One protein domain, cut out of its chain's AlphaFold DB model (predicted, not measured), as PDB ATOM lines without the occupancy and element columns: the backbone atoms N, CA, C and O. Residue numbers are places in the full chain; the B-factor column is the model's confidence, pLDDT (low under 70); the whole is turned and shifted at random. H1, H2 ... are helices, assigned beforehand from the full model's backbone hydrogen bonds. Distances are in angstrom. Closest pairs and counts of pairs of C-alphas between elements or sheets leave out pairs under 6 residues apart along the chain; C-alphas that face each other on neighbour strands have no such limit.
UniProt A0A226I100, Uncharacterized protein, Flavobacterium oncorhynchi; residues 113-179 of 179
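This is residues 113 to 179 of the 179 residues of an uncharacterized protein of Flavobacterium oncorhynchi (UniProt A0A226I100). One long, nearly straight helix, H1, runs almost the full length of the model; at its far end the chain turns through the tiny helix H2, and a tail without a named element, residues 164 to 179, folds back alongside H1. Residues 113 to 126 of H1 stick out beyond the rest. The printed part has 67 residues with two named helices, H1 then H2, and no named strand; its class is all helix. It is extended, with a radius of gyration of the C-alphas of 21.0 A and spans of 72 by 14 by 9 A.

H1, residues 113 to 157, has each O i to N i+4 pair within hydrogen-bond range. A tight link of 2 residues joins it to H2, residues 160 to 163, which is too short for such a pair. The two are close but not clearly touching; their closest C-alphas, those of Tyr 155 and Lys 163, are 7.1 A apart.

H1 measures 65.4 A from C-alpha 113 at (161.566, 116.031, 219.658) to C-alpha 157 at (189.102, 60.167, 199.760). H2 measures 5.3 A and ends at C-alpha 163, (196.540, 64.175, 195.813).

The C-alphas farthest apart, those of Glu 113 and Phe 161, are 72.5 A apart. The printed part has no cut. Residues 113 to 128, 130 and 177 to 179 have pLDDT under 70.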
ATOM      1  N   GLU A 113     161.672 117.466 219.404       46.84
ATOM      2  CA  GLU A 113     161.566 116.031 219.658       46.84
ATOM      3  C   GLU A 113     161.458 115.234 218.344       46.84
ATOM      4  O   GLU A 113     161.988 114.131 218.225       46.84
ATOM      5  N   GLU A 114     160.846 115.826 217.318       46.41
ATOM      6  CA  GLU A 114     160.686 115.244 215.990       46.41
ATOM      7  C   GLU A 114     162.023 115.092 215.239       46.41
ATOM      8  O   GLU A 114     162.292 114.027 214.676       46.41
ATOM      9  N   PHE A 115     162.907 116.095 215.293       43.94
ATOM     10  CA  PHE A 115     164.249 116.010 214.709       43.94
ATOM     11  C   PHE A 115     165.127 114.995 215.455       43.94
ATOM     12  O   PHE A 115     165.755 114.134 214.830       43.94
ATOM     13  N   ILE A 116     165.110 115.027 216.791       48.19
ATOM     14  CA  ILE A 116     165.856 114.084 217.639       48.19
ATOM     15  C   ILE A 116     165.395 112.642 217.384       48.19
ATOM     16  O   ILE A 116     166.221 111.739 217.214       48.19
ATOM     17  N   ASN A 117     164.083 112.410 217.310       48.00
ATOM     18  CA  ASN A 117     163.524 111.088 217.041       48.00
ATOM     19  C   ASN A 117     163.808 110.627 215.607       48.00
ATOM     20  O   ASN A 117     164.131 109.459 215.401       48.00
ATOM     21  N   SER A 118     163.768 111.528 214.624       44.28
ATOM     22  CA  SER A 118     164.148 111.226 213.239       44.28
ATOM     23  C   SER A 118     165.620 110.808 213.125       44.28
ATOM     24  O   SER A 118     165.949 109.842 212.426       44.28
ATOM     25  N   HIS A 119     166.511 111.470 213.868       45.22
ATOM     26  CA  HIS A 119     167.921 111.098 213.932       45.22
ATOM     27  C   HIS A 119     168.121 109.723 214.586       45.22
ATOM     28  O   HIS A 119     168.787 108.865 214.005       45.22
ATOM     29  N   LYS A 120     167.477 109.463 215.733       50.91
ATOM     30  CA  LYS A 120     167.504 108.146 216.397       50.91
ATOM     31  C   LYS A 120     166.981 107.030 215.491       50.91
ATOM     32  O   LYS A 120     167.667 106.032 215.297       50.91
ATOM     33  N   LEU A 121     165.834 107.239 214.843       52.28
ATOM     34  CA  LEU A 121     165.258 106.292 213.886       52.28
ATOM     35  C   LEU A 121     166.215 106.018 212.715       52.28
ATOM     36  O   LEU A 121     166.286 104.906 212.194       52.28
ATOM     37  N   SER A 122     166.954 107.034 212.275       44.56
ATOM     38  CA  SER A 122     167.937 106.893 211.198       44.56
ATOM     39  C   SER A 122     169.155 106.073 211.633       44.56
ATOM     40  O   SER A 122     169.660 105.278 210.836       44.56
ATOM     41  N   LEU A 123     169.594 106.211 212.888       48.06
ATOM     42  CA  LEU A 123     170.637 105.367 213.478       48.06
ATOM     43  C   LEU A 123     170.167 103.913 213.606       48.06
ATOM     44  O   LEU A 123     170.869 103.015 213.144       48.06
ATOM     45  N   GLU A 124     168.952 103.682 214.104       57.03
ATOM     46  CA  GLU A 124     168.361 102.340 214.203       57.03
ATOM     47  C   GLU A 124     168.204 101.681 212.826       57.03
ATOM     48  O   GLU A 124     168.573 100.525 212.629       57.03
ATOM     49  N   LYS A 125     167.726 102.421 211.817       53.22
ATOM     50  CA  LYS A 125     167.632 101.923 210.434       53.22
ATOM     51  C   LYS A 125     168.997 101.570 209.852       53.22
ATOM     52  O   LYS A 125     169.104 100.615 209.081       53.22
ATOM     53  N   ARG A 126     170.039 102.338 210.184       50.94
ATOM     54  CA  ARG A 126     171.410 102.028 209.768       50.94
ATOM     55  C   ARG A 126     171.893 100.744 210.433       50.94
ATOM     56  O   ARG A 126     172.436  99.899 209.731       50.94
ATOM     57  N   GLU A 127     171.692 100.599 211.736       61.03
ATOM     58  CA  GLU A 127     172.094  99.402 212.473       61.03
ATOM     59  C   GLU A 127     171.369  98.155 211.957       61.03
ATOM     60  O   GLU A 127     172.009  97.138 211.687       61.03
ATOM     61  N   ASN A 128     170.062  98.256 211.711       66.38
ATOM     62  CA  ASN A 128     169.270  97.172 211.137       66.38
ATOM     63  C   ASN A 128     169.778  96.768 209.754       66.38
ATOM     64  O   ASN A 128     170.004  95.586 209.517       66.38
ATOM     65  N   ARG A 129     170.054  97.733 208.868       70.75
ATOM     66  CA  ARG A 129     170.618  97.432 207.548       70.75
ATOM     67  C   ARG A 129     171.993  96.762 207.649       70.75
ATOM     68  O   ARG A 129     172.238  95.790 206.948       70.75
ATOM     69  N   LEU A 130     172.884  97.252 208.517       58.47
ATOM     70  CA  LEU A 130     174.206  96.643 208.719       58.47
ATOM     71  C   LEU A 130     174.094  95.216 209.272       58.47
ATOM     72  O   LEU A 130     174.848  94.337 208.862       58.47
ATOM     73  N   ASN A 131     173.134  94.970 210.166       75.69
ATOM     74  CA  ASN A 131     172.831  93.627 210.648       75.69
ATOM     75  C   ASN A 131     172.286  92.731 209.529       75.69
ATOM     76  O   ASN A 131     172.720  91.592 209.422       75.69
ATOM     77  N   GLU A 132     171.365  93.215 208.695       77.75
ATOM     78  CA  GLU A 132     170.823  92.454 207.561       77.75
ATOM     79  C   GLU A 132     171.909  92.094 206.541       77.75
ATOM     80  O   GLU A 132     171.979  90.945 206.107       77.75
ATOM     81  N   GLU A 133     172.777  93.052 206.200       72.62
ATOM     82  CA  GLU A 133     173.944  92.832 205.339       72.62
ATOM     83  C   GLU A 133     174.855  91.748 205.935       72.62
ATOM     84  O   GLU A 133     175.149  90.760 205.265       72.62
ATOM     85  N   TYR A 134     175.206  91.863 207.218       80.94
ATOM     86  CA  TYR A 134     176.055  90.887 207.904       80.94
ATOM     87  C   TYR A 134     175.414  89.492 207.998       80.94
ATOM     88  O   TYR A 134     176.075  88.478 207.797       80.94
ATOM     89  N   GLN A 135     174.107  89.410 208.264       87.81
ATOM     90  CA  GLN A 135     173.380  88.136 208.287       87.81
ATOM     91  C   GLN A 135     173.316  87.485 206.904       87.81
ATOM     92  O   GLN A 135     173.281  86.260 206.798       87.81
ATOM     93  N   LYS A 136     173.281  88.286 205.836       85.56
ATOM     94  CA  LYS A 136     173.345  87.776 204.470       85.56
ATOM     95  C   LYS A 136     174.736  87.223 204.157       85.56
ATOM     96  O   LYS A 136     174.821  86.092 203.688       85.56
ATOM     97  N   GLU A 137     175.786  87.972 204.487       85.50
ATOM     98  CA  GLU A 137     177.181  87.536 204.340       85.50
ATOM     99  C   GLU A 137     177.447  86.238 205.128       85.50
ATOM    100  O   GLU A 137     178.057  85.311 204.605       85.50
ATOM    101  N   LEU A 138     176.905  86.105 206.347       90.06
ATOM    102  CA  LEU A 138     177.000  84.871 207.139       90.06
ATOM    103  C   LEU A 138     176.337  83.665 206.464       90.06
ATOM    104  O   LEU A 138     176.888  82.568 206.499       90.06
ATOM    105  N   LYS A 139     175.163  83.845 205.849       91.62
ATOM    106  CA  LYS A 139     174.482  82.756 205.131       91.62
ATOM    107  C   LYS A 139     175.258  82.315 203.897       91.62
ATOM    108  O   LYS A 139     175.309  81.122 203.614       91.62
ATOM    109  N   GLU A 140     175.830  83.263 203.160       89.19
ATOM    110  CA  GLU A 140     176.690  82.969 202.010       89.19
ATOM    111  C   GLU A 140     177.929  82.183 202.471       89.19
ATOM    112  O   GLU A 140     178.187  81.097 201.956       89.19
ATOM    113  N   TYR A 141     178.578  82.626 203.551       90.62
ATOM    114  CA  TYR A 141     179.689  81.912 204.181       90.62
ATOM    115  C   TYR A 141     179.323  80.487 204.639       90.62
ATOM    116  O   TYR A 141     180.095  79.552 204.447       90.62
ATOM    117  N   GLU A 142     178.137  80.265 205.218       91.12
ATOM    118  CA  GLU A 142     177.685  78.919 205.614       91.12
ATOM    119  C   GLU A 142     177.516  77.964 204.418       91.12
ATOM    120  O   GLU A 142     177.797  76.761 204.529       91.12
ATOM    121  N   ILE A 143     177.068  78.487 203.273       92.44
ATOM    122  CA  ILE A 143     176.954  77.725 202.023       92.44
ATOM    123  C   ILE A 143     178.352  77.359 201.524       92.44
ATOM    124  O   ILE A 143     178.620  76.172 201.315       92.44
ATOM    125  N   GLU A 144     179.254  78.338 201.431       91.25
ATOM    126  CA  GLU A 144     180.647  78.130 201.022       91.25
ATOM    127  C   GLU A 144     181.352  77.119 201.937       91.25
ATOM    128  O   GLU A 144     182.011  76.194 201.467       91.25
ATOM    129  N   MET A 145     181.137  77.199 203.254       91.81
ATOM    130  CA  MET A 145     181.681  76.240 204.221       91.81
ATOM    131  C   MET A 145     181.139  74.822 204.024       91.81
ATOM    132  O   MET A 145     181.837  73.838 204.284       91.81
ATOM    133  N   THR A 146     179.888  74.686 203.590       90.88
ATOM    134  CA  THR A 146     179.287  73.379 203.303       90.88
ATOM    135  C   THR A 146     179.875  72.772 202.031       90.88
ATOM    136  O   THR A 146     180.126  71.564 201.990       90.88
ATOM    137  N   GLU A 147     180.117  73.587 201.007       91.38
ATOM    138  CA  GLU A 147     180.794  73.175 199.774       91.38
ATOM    139  C   GLU A 147     182.248  72.793 200.049       91.38
ATOM    140  O   GLU A 147     182.637  71.663 199.750       91.38
ATOM    141  N   TYR A 148     182.989  73.640 200.766       91.19
ATOM    142  CA  TYR A 148     184.349  73.363 201.227       91.19
ATOM    143  C   TYR A 148     184.447  72.026 201.974       91.19
ATOM    144  O   TYR A 148     185.314  71.204 201.684       91.19
ATOM    145  N   ARG A 149     183.518  71.733 202.897       90.44
ATOM    146  CA  ARG A 149     183.496  70.440 203.609       90.44
ATOM    147  C   ARG A 149     183.334  69.250 202.661       90.44
ATOM    148  O   ARG A 149     184.026  68.248 202.839       90.44
ATOM    149  N   LYS A 150     182.463  69.351 201.651       89.94
ATOM    150  CA  LYS A 150     182.279  68.293 200.640       89.94
ATOM    151  C   LYS A 150     183.529  68.117 199.783       89.94
ATOM    152  O   LYS A 150     183.951  66.985 199.545       89.94
ATOM    153  N   GLU A 151     184.135  69.214 199.338       89.50
ATOM    154  CA  GLU A 151     185.377  69.188 198.564       89.50
ATOM    155  C   GLU A 151     186.530  68.591 199.375       89.50
ATOM    156  O   GLU A 151     187.283  67.761 198.865       89.50
ATOM    157  N   MET A 152     186.617  68.916 200.667       89.44
ATOM    158  CA  MET A 152     187.602  68.344 201.582       89.44
ATOM    159  C   MET A 152     187.403  66.848 201.810       89.44
ATOM    160  O   MET A 152     188.385  66.108 201.879       89.44
ATOM    161  N   GLU A 153     186.167  66.362 201.918       88.00
ATOM    162  CA  GLU A 153     185.888  64.922 201.995       88.00
ATOM    163  C   GLU A 153     186.309  64.197 200.712       88.00
ATOM    164  O   GLU A 153     186.981  63.161 200.771       88.00
ATOM    165  N   GLN A 154     185.998  64.774 199.547       85.69
ATOM    166  CA  GLN A 154     186.432  64.239 198.258       85.69
ATOM    167  C   GLN A 154     187.958  64.232 198.144       85.69
ATOM    168  O   GLN A 154     188.541  63.201 197.799       85.69
ATOM    169  N   TYR A 155     188.616  65.340 198.489       86.31
ATOM    170  CA  TYR A 155     190.070  65.445 198.527       86.31
ATOM    171  C   TYR A 155     190.667  64.392 199.462       86.31
ATOM    172  O   TYR A 155     191.548  63.642 199.047       86.31
ATOM    173  N   LYS A 156     190.136  64.227 200.680       85.62
ATOM    174  CA  LYS A 156     190.586  63.203 201.637       85.62
ATOM    175  C   LYS A 156     190.421  61.778 201.108       85.62
ATOM    176  O   LYS A 156     191.318  60.972 201.356       85.62
ATOM    177  N   SER A 157     189.360  61.490 200.352       84.81
ATOM    178  CA  SER A 157     189.102  60.167 199.760       84.81
ATOM    179  C   SER A 157     190.032  59.795 198.593       84.81
ATOM    180  O   SER A 157     190.145  58.618 198.253       84.81
ATOM    181  N   LYS A 158     190.731  60.769 197.988       84.50
ATOM    182  CA  LYS A 158     191.703  60.519 196.913       84.50
ATOM    183  C   LYS A 158     192.936  59.768 197.436       84.50
ATOM    184  O   LYS A 158     193.449  60.032 198.530       84.50
ATOM    185  N   ASN A 159     193.450  58.858 196.612       83.12
ATOM    186  CA  ASN A 159     194.685  58.124 196.878       83.12
ATOM    187  C   ASN A 159     195.910  59.055 196.829       83.12
ATOM    188  O   ASN A 159     195.887  60.114 196.209       83.12
ATOM    189  N   PHE A 160     197.012  58.638 197.457       76.06
ATOM    190  CA  PHE A 160     198.222  59.457 197.605       76.06
ATOM    191  C   PHE A 160     198.725  60.065 196.281       76.06
ATOM    192  O   PHE A 160     198.968  61.264 196.211       76.06
ATOM    193  N   PHE A 161     198.785  59.277 195.201       75.62
ATOM    194  CA  PHE A 161     199.245  59.757 193.892       75.62
ATOM    195  C   PHE A 161     198.297  60.760 193.221       75.62
ATOM    196  O   PHE A 161     198.760  61.615 192.474       75.62
ATOM    197  N   SER A 162     196.988  60.695 193.487       73.56
ATOM    198  CA  SER A 162     196.027  61.655 192.932       73.56
ATOM    199  C   SER A 162     195.915  62.942 193.751       73.56
ATOM    200  O   SER A 162     195.415  63.932 193.229       73.56
ATOM    201  N   LYS A 163     196.415  62.957 194.994       73.06
ATOM    202  CA  LYS A 163     196.540  64.175 195.813       73.06
ATOM    203  C   LYS A 163     197.706  65.065 195.394       73.06
ATOM    204  O   LYS A 163     197.588  66.272 195.490       73.06
ATOM    205  N   ILE A 164     198.789  64.492 194.859       75.62
ATOM    206  CA  ILE A 164     199.968  65.255 194.397       75.62
ATOM    207  C   ILE A 164     199.605  66.270 193.297       75.62
ATOM    208  O   ILE A 164     200.246  67.309 193.183       75.62
ATOM    209  N   PHE A 165     198.576  65.972 192.501       76.56
ATOM    210  CA  PHE A 165     198.102  66.825 191.406       76.56
ATOM    211  C   PHE A 165     196.744  67.481 191.690       76.56
ATOM    212  O   PHE A 165     196.178  68.105 190.797       76.56
ATOM    213  N   ALA A 166     196.186  67.299 192.889       72.56
ATOM    214  CA  ALA A 166     194.938  67.935 193.286       72.56
ATOM    215  C   ALA A 166     195.252  69.111 194.210       72.56
ATOM    216  O   ALA A 166     195.975  68.945 195.188       72.56
ATOM    217  N   GLU A 167     194.688  70.276 193.914       78.12
ATOM    218  CA  GLU A 167     194.746  71.414 194.828       78.12
ATOM    219  C   GLU A 167     193.936  71.102 196.090       78.12
ATOM    220  O   GLU A 167     192.856  70.503 196.023       78.12
ATOM    221  N   GLU A 168     194.501  71.452 197.247       82.94
ATOM    222  CA  GLU A 168     193.784  71.384 198.514       82.94
ATOM    223  C   GLU A 168     192.702  72.474 198.512       82.94
ATOM    224  O   GLU A 168     193.017  73.628 198.207       82.94
ATOM    225  N   PRO A 169     191.437  72.126 198.807       85.25
ATOM    226  CA  PRO A 169     190.368  73.110 198.919       85.25
ATOM    227  C   PRO A 169     190.745  74.220 199.908       85.25
ATOM    228  O   PRO A 169     191.341  73.953 200.951       85.25
ATOM    229  N   LEU A 170     190.392  75.463 199.587       85.94
ATOM    230  CA  LEU A 170     190.661  76.624 200.436       85.94
ATOM    231  C   LEU A 170     189.483  76.873 201.375       85.94
ATOM    232  O   LEU A 170     188.331  76.859 200.944       85.94
ATOM    233  N   GLU A 171     189.776  77.122 202.651       86.25
ATOM    234  CA  GLU A 171     188.744  77.479 203.620       86.25
ATOM    235  C   GLU A 171     188.210  78.897 203.327       86.25
ATOM    236  O   GLU A 171     189.009  79.830 203.189       86.25
ATOM    237  N   PRO A 172     186.881  79.073 203.224       86.38
ATOM    238  CA  PRO A 172     186.255  80.383 203.087       86.38
ATOM    239  C   PRO A 172     186.613  81.335 204.237       86.38
ATOM    240  O   PRO A 172     186.850  80.911 205.370       86.38
ATOM    241  N   PHE A 173     186.610  82.644 203.978       85.19
ATOM    242  CA  PHE A 173     186.884  83.657 205.002       85.19
ATOM    243  C   PHE A 173     185.615  84.027 205.771       85.19
ATOM    244  O   PHE A 173     184.603  84.388 205.172       85.19
ATOM    245  N   ALA A 174     185.679  83.992 207.103       86.12
ATOM    246  CA  ALA A 174     184.561  84.413 207.939       86.12
ATOM    247  C   ALA A 174     184.294  85.925 207.778       86.12
ATOM    248  O   ALA A 174     185.236  86.718 207.870       86.12
ATOM    249  N   PRO A 175     183.033  86.349 207.570       79.88
ATOM    250  CA  PRO A 175     182.702  87.761 207.428       79.88
ATOM    251  C   PRO A 175     182.845  88.505 208.763       79.88
ATOM    252  O   PRO A 175     182.550  87.964 209.831       79.88
ATOM    253  N   GLU A 176     183.250  89.775 208.706       77.69
ATOM    254  CA  GLU A 176     183.367  90.653 209.875       77.69
ATOM    255  C   GLU A 176     182.248  91.697 209.911       77.69
ATOM    256  O   GLU A 176     181.906  92.329 208.908       77.69
ATOM    257  N   LYS A 177     181.690  91.937 211.103       65.50
ATOM    258  CA  LYS A 177     180.640  92.941 211.271       65.50
ATOM    259  C   LYS A 177     181.215  94.353 211.127       65.50
ATOM    260  O   LYS A 177     181.998  94.808 211.963       65.50
ATOM    261  N   ARG A 178     180.742  95.075 210.110       56.28
ATOM    262  CA  ARG A 178     181.044  96.499 209.896       56.28
ATOM    263  C   ARG A 178     180.460  97.356 211.034       56.28
ATOM    264  O   ARG A 178     179.331  97.117 211.467       56.28
ATOM    265  N   LYS A 179     181.239  98.328 211.522       48.94
ATOM    266  CA  LYS A 179     180.875  99.254 212.614       48.94
ATOM    267  C   LYS A 179     180.363 100.595 212.077       48.94
ATOM    268  O   LYS A 179     180.843 101.049 211.015       48.94
TER     269      LYS A 179